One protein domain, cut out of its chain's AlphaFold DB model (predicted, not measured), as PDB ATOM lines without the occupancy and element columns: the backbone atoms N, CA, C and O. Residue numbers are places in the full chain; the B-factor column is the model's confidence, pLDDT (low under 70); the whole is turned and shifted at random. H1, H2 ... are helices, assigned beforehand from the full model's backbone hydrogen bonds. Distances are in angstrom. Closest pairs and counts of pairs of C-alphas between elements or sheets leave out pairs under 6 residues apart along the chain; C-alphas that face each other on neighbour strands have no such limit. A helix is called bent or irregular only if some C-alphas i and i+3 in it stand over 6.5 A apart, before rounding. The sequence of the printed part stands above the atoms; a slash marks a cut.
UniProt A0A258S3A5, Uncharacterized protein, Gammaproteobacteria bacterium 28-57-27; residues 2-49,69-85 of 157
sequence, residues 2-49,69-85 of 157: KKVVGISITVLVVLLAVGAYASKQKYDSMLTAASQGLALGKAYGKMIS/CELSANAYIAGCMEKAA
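AT A GLANCE: This is residues 2 to 49 and 69 to 85 of the 157 residues of an uncharacterized protein of Gammaproteobacteria bacterium 28-57-27 (UniProt A0A258S3A5). One very long helix, H1, makes the length of this rod, and a short helix, H2, packs along one end of it, crossing it at a slant. The other end of H1, residues 2 to 29, sticks out as a bare arm, and the compact part is the end where residues 30 to 45 of H1 meet H2. The printed part has 65 residues with two named helices, H1 then H2, and no named strand, and its class is all helix. It is extended, with a radius of gyration of the C-alphas of 20.8 A, and the C-alphas span 70 by 14 by 12 A.

HOW THE PARTS SIT: H1, residues 2 to 45, touches H2, residues 69 to 83, with its residues 30 to 45 alone. There are 54 pairs of C-alphas within 8 A, and the closest are those of Gly 41 and Tyr 76, 4.1 A apart. The two helices run the same way at a tilt of 38 degrees, only just steep. Their centres are 23.2 A apart. Residues 2 to 29 of H1 stand free. In H1 and H2 every O i to N i+4 pair is within hydrogen-bond range.

IN THESE COORDINATES: H1 has 44 residues and is 64.6 A long from C-alpha 2 at (162.646, 100.546, 123.423) to C-alpha 45 at (107.115, 118.320, 151.303). H2 has 15 residues and is 20.9 A long, and it ends with C-alpha 83 at (106.783, 113.648, 151.930). Neither helix is bent.

THE WHOLE: The two C-alphas farthest apart are those of Lys 2 and Ser 49, at 70.1 A. Without the free stretch, the body of 37 residues spans 28 by 12 by 11 A. The link from H1 to H2 runs across the cut: residues 50 to 68 are not printed, and C-alphas 49 and 69 are 23.4 A apart. The mean pLDDT of the printed part is 89.0, and residues 2 to 6 are under 70.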
ATOM      1  N   LYS A   2     163.168 100.899 122.075       56.25
ATOM      2  CA  LYS A   2     162.646 100.546 123.423       56.25
ATOM      3  C   LYS A   2     162.350 101.736 124.366       56.25
ATOM      4  O   LYS A   2     161.388 101.680 125.120       56.25
ATOM      5  N   LYS A   3     163.123 102.831 124.296       57.41
ATOM      6  CA  LYS A   3     162.912 104.024 125.146       57.41
ATOM      7  C   LYS A   3     161.651 104.831 124.794       57.41
ATOM      8  O   LYS A   3     161.072 105.442 125.679       57.41
ATOM      9  N   VAL A   4     161.204 104.801 123.536       62.69
ATOM     10  CA  VAL A   4     160.014 105.550 123.082       62.69
ATOM     11  C   VAL A   4     158.727 104.854 123.536       62.69
ATOM     12  O   VAL A   4     157.790 105.511 123.967       62.69
ATOM     13  N   VAL A   5     158.720 103.515 123.542       64.56
ATOM     14  CA  VAL A   5     157.580 102.709 124.014       64.56
ATOM     15  C   VAL A   5     157.351 102.878 125.522       64.56
ATOM     16  O   VAL A   5     156.207 102.976 125.955       64.56
ATOM     17  N   GLY A   6     158.422 102.980 126.321       64.62
ATOM     18  CA  GLY A   6     158.312 103.201 127.768       64.62
ATOM     19  C   GLY A   6     157.683 104.552 128.129       64.62
ATOM     20  O   GLY A   6     156.817 104.606 128.994       64.62
ATOM     21  N   ILE A   7     158.056 105.622 127.419       75.06
ATOM     22  CA  ILE A   7     157.526 106.974 127.658       75.06
ATOM     23  C   ILE A   7     156.028 107.042 127.321       75.06
ATOM     24  O   ILE A   7     155.252 107.592 128.102       75.06
ATOM     25  N   SER A   8     155.594 106.429 126.213       76.50
ATOM     26  CA  SER A   8     154.178 106.424 125.818       76.50
ATOM     27  C   SER A   8     153.273 105.711 126.829       76.50
ATOM     28  O   SER A   8     152.169 106.183 127.092       76.50
ATOM     29  N   ILE A   9     153.735 104.609 127.433       82.62
ATOM     30  CA  ILE A   9     152.961 103.882 128.453       82.62
ATOM     31  C   ILE A   9     152.834 104.720 129.729       82.62
ATOM     32  O   ILE A   9     151.743 104.822 130.285       82.62
ATOM     33  N   THR A  10     153.914 105.367 130.178       80.25
ATOM     34  CA  THR A  10     153.866 106.224 131.373       80.25
ATOM     35  C   THR A  10     152.915 107.409 131.182       80.25
ATOM     36  O   THR A  10     152.113 107.684 132.071       80.25
ATOM     37  N   VAL A  11     152.934 108.065 130.015       85.38
ATOM     38  CA  VAL A  11     151.996 109.160 129.703       85.38
ATOM     39  C   VAL A  11     150.547 108.665 129.702       85.38
ATOM     40  O   VAL A  11     149.685 109.316 130.289       85.38
ATOM     41  N   LEU A  12     150.276 107.494 129.118       89.19
ATOM     42  CA  LEU A  12     148.933 106.907 129.110       89.19
ATOM     43  C   LEU A  12     148.421 106.634 130.536       89.19
ATOM     44  O   LEU A  12     147.288 106.979 130.857       89.19
ATOM     45  N   VAL A  13     149.257 106.061 131.406       87.69
ATOM     46  CA  VAL A  13     148.887 105.764 132.802       87.69
ATOM     47  C   VAL A  13     148.600 107.046 133.588       87.69
ATOM     48  O   VAL A  13     147.613 107.101 134.322       87.69
ATOM     49  N   VAL A  14     149.408 108.095 133.405       86.75
ATOM     50  CA  VAL A  14     149.169 109.397 134.049       86.75
ATOM     51  C   VAL A  14     147.855 110.013 133.562       86.75
ATOM     52  O   VAL A  14     147.062 110.472 134.382       86.75
ATOM     53  N   LEU A  15     147.571 109.967 132.256       86.50
ATOM     54  CA  LEU A  15     146.307 110.466 131.702       86.50
ATOM     55  C   LEU A  15     145.093 109.699 132.240       86.50
ATOM     56  O   LEU A  15     144.088 110.318 132.591       86.50
ATOM     57  N   LEU A  16     145.188 108.371 132.362       88.12
ATOM     58  CA  LEU A  16     144.130 107.549 132.955       88.12
ATOM     59  C   LEU A  16     143.903 107.894 134.431       88.12
ATOM     60  O   LEU A  16     142.756 108.021 134.855       88.12
ATOM     61  N   ALA A  17     144.972 108.094 135.206       85.00
ATOM     62  CA  ALA A  17     144.870 108.463 136.617       85.00
ATOM     63  C   ALA A  17     144.230 109.850 136.808       85.00
ATOM     64  O   ALA A  17     143.323 110.003 137.629       85.00
ATOM     65  N   VAL A  18     144.644 110.846 136.016       86.25
ATOM     66  CA  VAL A  18     144.052 112.196 136.037       86.25
ATOM     67  C   VAL A  18     142.586 112.153 135.598       86.25
ATOM     68  O   VAL A  18     141.732 112.756 136.249       86.25
ATOM     69  N   GLY A  19     142.271 111.396 134.542       82.00
ATOM     70  CA  GLY A  19     140.902 111.203 134.068       82.00
ATOM     71  C   GLY A  19     140.002 110.551 135.121       82.00
ATOM     72  O   GLY A  19     138.903 111.043 135.381       82.00
ATOM     73  N   ALA A  20     140.481 109.497 135.784       83.44
ATOM     74  CA  ALA A  20     139.753 108.822 136.856       83.44
ATOM     75  C   ALA A  20     139.507 109.749 138.058       83.44
ATOM     76  O   ALA A  20     138.394 109.792 138.585       83.44
ATOM     77  N   TYR A  21     140.512 110.533 138.462       86.38
ATOM     78  CA  TYR A  21     140.383 111.485 139.566       86.38
ATOM     79  C   TYR A  21     139.364 112.593 139.258       86.38
ATOM     80  O   TYR A  21     138.451 112.832 140.050       86.38
ATOM     81  N   ALA A  22     139.458 113.215 138.078       80.56
ATOM     82  CA  ALA A  22     138.509 114.241 137.645       80.56
ATOM     83  C   ALA A  22     137.081 113.685 137.504       80.56
ATOM     84  O   ALA A  22     136.109 114.350 137.871       80.56
ATOM     85  N   SER A  23     136.942 112.447 137.018       78.19
ATOM     86  CA  SER A  23     135.644 111.774 136.920       78.19
ATOM     87  C   SER A  23     135.031 111.518 138.296       78.19
ATOM     88  O   SER A  23     133.834 111.744 138.478       78.19
ATOM     89  N   LYS A  24     135.835 111.089 139.276       84.94
ATOM     90  CA  LYS A  24     135.370 110.876 140.651       84.94
ATOM     91  C   LYS A  24     134.870 112.178 141.277       84.94
ATOM     92  O   LYS A  24     133.771 112.205 141.816       84.94
ATOM     93  N   GLN A  25     135.623 113.268 141.126       85.75
ATOM     94  CA  GLN A  25     135.232 114.571 141.669       85.75
ATOM     95  C   GLN A  25     133.900 115.070 141.081       85.75
ATOM     96  O   GLN A  25     133.046 115.572 141.813       85.75
ATOM     97  N   LYS A  26     133.686 114.891 139.769       82.38
ATOM     98  CA  LYS A  26     132.400 115.217 139.130       82.38
ATOM     99  C   LYS A  26     131.258 114.354 139.661       82.38
ATOM    100  O   LYS A  26     130.176 114.875 139.915       82.38
ATOM    101  N   TYR A  27     131.497 113.059 139.845       85.81
ATOM    102  CA  TYR A  27     130.484 112.141 140.357       85.81
ATOM    103  C   TYR A  27     130.068 112.481 141.795       85.81
ATOM    104  O   TYR A  27     128.874 112.573 142.083       85.81
ATOM    105  N   ASP A  28     131.034 112.763 142.672       88.56
ATOM    106  CA  ASP A  28     130.771 113.159 144.061       88.56
ATOM    107  C   ASP A  28     129.990 114.484 144.131       88.56
ATOM    108  O   ASP A  28     129.049 114.615 144.919       88.56
ATOM    109  N   SER A  29     130.316 115.447 143.258       88.69
ATOM    110  CA  SER A  29     129.564 116.704 143.118       88.69
ATOM    111  C   SER A  29     128.103 116.453 142.720       88.69
ATOM    112  O   SER A  29     127.179 116.971 143.351       88.69
ATOM    113  N   MET A  30     127.872 115.587 141.729       90.12
ATOM    114  CA  MET A  30     126.529 115.228 141.259       90.12
ATOM    115  C   MET A  30     125.696 114.520 142.335       90.12
ATOM    116  O   MET A  30     124.531 114.873 142.540       90.12
ATOM    117  N   LEU A  31     126.283 113.557 143.053       91.94
ATOM    118  CA  LEU A  31     125.619 112.876 144.171       91.94
ATOM    119  C   LEU A  31     125.287 113.844 145.305       91.94
ATOM    120  O   LEU A  31     124.194 113.793 145.877       91.94
ATOM    121  N   THR A  32     126.207 114.755 145.610       94.50
ATOM    122  CA  THR A  32     125.993 115.789 146.623       94.50
ATOM    123  C   THR A  32     124.828 116.690 146.222       94.50
ATOM    124  O   THR A  32     123.901 116.869 147.009       94.50
ATOM    125  N   ALA A  33     124.797 117.172 144.979       92.69
ATOM    126  CA  ALA A  33     123.715 118.019 144.483       92.69
ATOM    127  C   ALA A  33     122.348 117.312 144.516       92.69
ATOM    128  O   ALA A  33     121.352 117.896 144.960       92.69
ATOM    129  N   ALA A  34     122.302 116.038 144.112       94.06
ATOM    130  CA  ALA A  34     121.096 115.218 144.185       94.06
ATOM    131  C   ALA A  34     120.641 114.998 145.640       94.06
ATOM    132  O   ALA A  34     119.468 115.191 145.953       94.06
ATOM    133  N   SER A  35     121.552 114.647 146.552       95.69
ATOM    134  CA  SER A  35     121.210 114.427 147.966       95.69
ATOM    135  C   SER A  35     120.700 115.700 148.651       95.69
ATOM    136  O   SER A  35     119.712 115.644 149.386       95.69
ATOM    137  N   GLN A  36     121.297 116.856 148.350       95.75
ATOM    138  CA  GLN A  36     120.836 118.159 148.833       95.75
ATOM    139  C   GLN A  36     119.441 118.493 148.303       95.75
ATOM    140  O   GLN A  36     118.567 118.881 149.079       95.75
ATOM    141  N   GLY A  37     119.216 118.289 147.001       96.50
ATOM    142  CA  GLY A  37     117.907 118.483 146.382       96.50
ATOM    143  C   GLY A  37     116.847 117.606 147.038       96.50
ATOM    144  O   GLY A  37     115.814 118.109 147.477       96.50
ATOM    145  N   LEU A  38     117.143 116.316 147.213       97.56
ATOM    146  CA  LEU A  38     116.268 115.362 147.889       97.56
ATOM    147  C   LEU A  38     115.933 115.801 149.319       97.56
ATOM    148  O   LEU A  38     114.763 115.810 149.698       97.56
ATOM    149  N   ALA A  39     116.941 116.167 150.113       97.75
ATOM    150  CA  ALA A  39     116.753 116.599 151.496       97.75
ATOM    151  C   ALA A  39     115.884 117.862 151.582       97.75
ATOM    152  O   ALA A  39     114.938 117.906 152.374       97.75
ATOM    153  N   LEU A  40     116.153 118.853 150.727       96.94
ATOM    154  CA  LEU A  40     115.367 120.082 150.633       96.94
ATOM    155  C   LEU A  40     113.920 119.792 150.216       96.94
ATOM    156  O   LEU A  40     112.987 120.308 150.829       96.94
ATOM    157  N   GLY A  41     113.737 118.928 149.216       97.31
ATOM    158  CA  GLY A  41     112.429 118.482 148.748       97.31
ATOM    159  C   GLY A  41     111.630 117.828 149.864       97.31
ATOM    160  O   GLY A  41     110.500 118.229 150.123       97.31
ATOM    161  N   LYS A  42     112.235 116.887 150.599       98.25
ATOM    162  CA  LYS A  42     111.595 116.234 151.753       98.25
ATOM    163  C   LYS A  42     111.218 117.234 152.840       98.25
ATOM    164  O   LYS A  42     110.144 117.112 153.425       98.25
ATOM    165  N   ALA A  43     112.095 118.192 153.136       97.81
ATOM    166  CA  ALA A  43     111.835 119.216 154.141       97.81
ATOM    167  C   ALA A  43     110.641 120.096 153.752       97.81
ATOM    168  O   ALA A  43     109.758 120.309 154.579       97.81
ATOM    169  N   TYR A  44     110.579 120.541 152.495       97.50
ATOM    170  CA  TYR A  44     109.450 121.316 151.981       97.50
ATOM    171  C   TYR A  44     108.160 120.485 151.953       97.50
ATOM    172  O   TYR A  44     107.145 120.916 152.493       97.50
ATOM    173  N   GLY A  45     108.231 119.259 151.419       97.44
ATOM    174  CA  GLY A  45     107.115 118.320 151.303       97.44
ATOM    175  C   GLY A  45     106.377 118.093 152.622       97.44
ATOM    176  O   GLY A  45     105.159 118.148 152.652       97.44
ATOM    177  N   LYS A  46     107.087 117.954 153.747       97.94
ATOM    178  CA  LYS A  46     106.463 117.733 155.071       97.94
ATOM    179  C   LYS A  46     105.411 118.774 155.482       97.94
ATOM    180  O   LYS A  46     104.622 118.487 156.375       97.94
ATOM    181  N   MET A  47     105.433 119.972 154.901       96.62
ATOM    182  CA  MET A  47     104.572 121.093 155.296       96.62
ATOM    183  C   MET A  47     103.494 121.427 154.258       96.62
ATOM    184  O   MET A  47     102.730 122.366 154.461       96.62
ATOM    185  N   ILE A  48     103.455 120.713 153.132       97.50
ATOM    186  CA  ILE A  48     102.669 121.099 151.954       97.50
ATOM    187  C   ILE A  48     101.995 119.894 151.292       97.50
ATOM    188  O   ILE A  48     102.314 118.736 151.564       97.50
ATOM    189  N   SER A  49     101.040 120.179 150.408       97.06
ATOM    190  CA  SER A  49     100.369 119.187 149.568       97.06
ATOM    191  C   SER A  49     101.124 118.942 148.258       97.06
ATOM    192  O   SER A  49     101.875 119.805 147.794       97.06
ATOM    193  N   CYS A  69     122.601 121.355 139.222       90.88
ATOM    194  CA  CYS A  69     121.354 122.014 139.563       90.88
ATOM    195  C   CYS A  69     120.150 121.211 139.046       90.88
ATOM    196  O   CYS A  69     119.176 121.024 139.773       90.88
ATOM    197  N   GLU A  70     120.225 120.674 137.828       90.94
ATOM    198  CA  GLU A  70     119.163 119.849 137.244       90.94
ATOM    199  C   GLU A  70     118.955 118.535 137.999       90.94
ATOM    200  O   GLU A  70     117.817 118.113 138.222       90.94
ATOM    201  N   LEU A  71     120.045 117.892 138.421       91.81
ATOM    202  CA  LEU A  71     119.996 116.709 139.280       91.81
ATOM    203  C   LEU A  71     119.362 117.040 140.632       91.81
ATOM    204  O   LEU A  71     118.486 116.310 141.097       91.81
ATOM    205  N   SER A  72     119.755 118.164 141.229       95.00
ATOM    206  CA  SER A  72     119.182 118.661 142.477       95.00
ATOM    207  C   SER A  72     117.683 118.952 142.338       95.00
ATOM    208  O   SER A  72     116.900 118.505 143.170       95.00
ATOM    209  N   ALA A  73     117.255 119.600 141.251       94.12
ATOM    210  CA  ALA A  73     115.852 119.885 140.953       94.12
ATOM    211  C   ALA A  73     115.016 118.600 140.808       94.12
ATOM    212  O   ALA A  73     113.945 118.473 141.402       94.12
ATOM    213  N   ASN A  74     115.523 117.601 140.080       93.88
ATOM    214  CA  ASN A  74     114.850 116.307 139.941       93.88
ATOM    215  C   ASN A  74     114.744 115.557 141.276       93.88
ATOM    216  O   ASN A  74     113.695 114.992 141.599       93.88
ATOM    217  N   ALA A  75     115.817 115.568 142.067       95.50
ATOM    218  CA  ALA A  75     115.832 114.953 143.387       95.50
ATOM    219  C   ALA A  75     114.905 115.688 144.372       95.50
ATOM    220  O   ALA A  75     114.216 115.045 145.165       95.50
ATOM    221  N   TYR A  76     114.816 117.015 144.267       97.12
ATOM    222  CA  TYR A  76     113.862 117.837 145.005       97.12
ATOM    223  C   TYR A  76     112.421 117.419 144.728       97.12
ATOM    224  O   TYR A  76     111.667 117.208 145.676       97.12
ATOM    225  N   ILE A  77     112.041 117.231 143.460       96.00
ATOM    226  CA  ILE A  77     110.685 116.784 143.092       96.00
ATOM    227  C   ILE A  77     110.382 115.432 143.735       96.00
ATOM    228  O   ILE A  77     109.334 115.279 144.361       96.00
ATOM    229  N   ALA A  78     111.311 114.476 143.636       96.00
ATOM    230  CA  ALA A  78     111.151 113.156 144.240       96.00
ATOM    231  C   ALA A  78     110.955 113.246 145.763       96.00
ATOM    232  O   ALA A  78     109.999 112.689 146.297       96.00
ATOM    233  N   GLY A  79     111.811 114.000 146.459       97.25
ATOM    234  CA  GLY A  79     111.719 114.171 147.911       97.25
ATOM    235  C   GLY A  79     110.455 114.906 148.352       97.25
ATOM    236  O   GLY A  79     109.840 114.531 149.349       97.25
ATOM    237  N   CYS A  80     110.050 115.926 147.594       97.88
ATOM    238  CA  CYS A  80     108.836 116.691 147.844       97.88
ATOM    239  C   CYS A  80     107.601 115.805 147.723       97.88
ATOM    240  O   CYS A  80     106.846 115.680 148.681       97.88
ATOM    241  N   MET A  81     107.450 115.109 146.596       97.25
ATOM    242  CA  MET A  81     106.307 114.231 146.335       97.25
ATOM    243  C   MET A  81     106.251 113.012 147.268       97.25
ATOM    244  O   MET A  81     105.161 112.492 147.509       97.25
ATOM    245  N   GLU A  82     107.398 112.558 147.795       96.31
ATOM    246  CA  GLU A  82     107.485 111.486 148.801       96.31
ATOM    247  C   GLU A  82     106.913 111.916 150.161       96.31
ATOM    248  O   GLU A  82     106.300 111.102 150.852       96.31
ATOM    249  N   LYS A  83     107.154 113.164 150.585       97.94
ATOM    250  CA  LYS A  83     106.783 113.648 151.930       97.94
ATOM    251  C   LYS A  83     105.558 114.550 151.968       97.94
ATOM    252  O   LYS A  83     105.014 114.735 153.053       97.94
ATOM    253  N   ALA A  84     105.149 115.096 150.831       97.62
ATOM    254  CA  ALA A  84     103.957 115.915 150.718       97.62
ATOM    255  C   ALA A  84     102.689 115.138 151.058       97.62
ATOM    256  O   ALA A  84     102.560 113.949 150.753       97.62
ATOM    257  N   ALA A  85     101.736 115.837 151.675       96.50
ATOM    258  CA  ALA A  85     100.401 115.305 151.881       96.50
ATOM    259  C   ALA A  85      99.769 114.999 150.516       96.50
ATOM    260  O   ALA A  85      99.772 115.844 149.616       96.50
TER     261      ALA A  85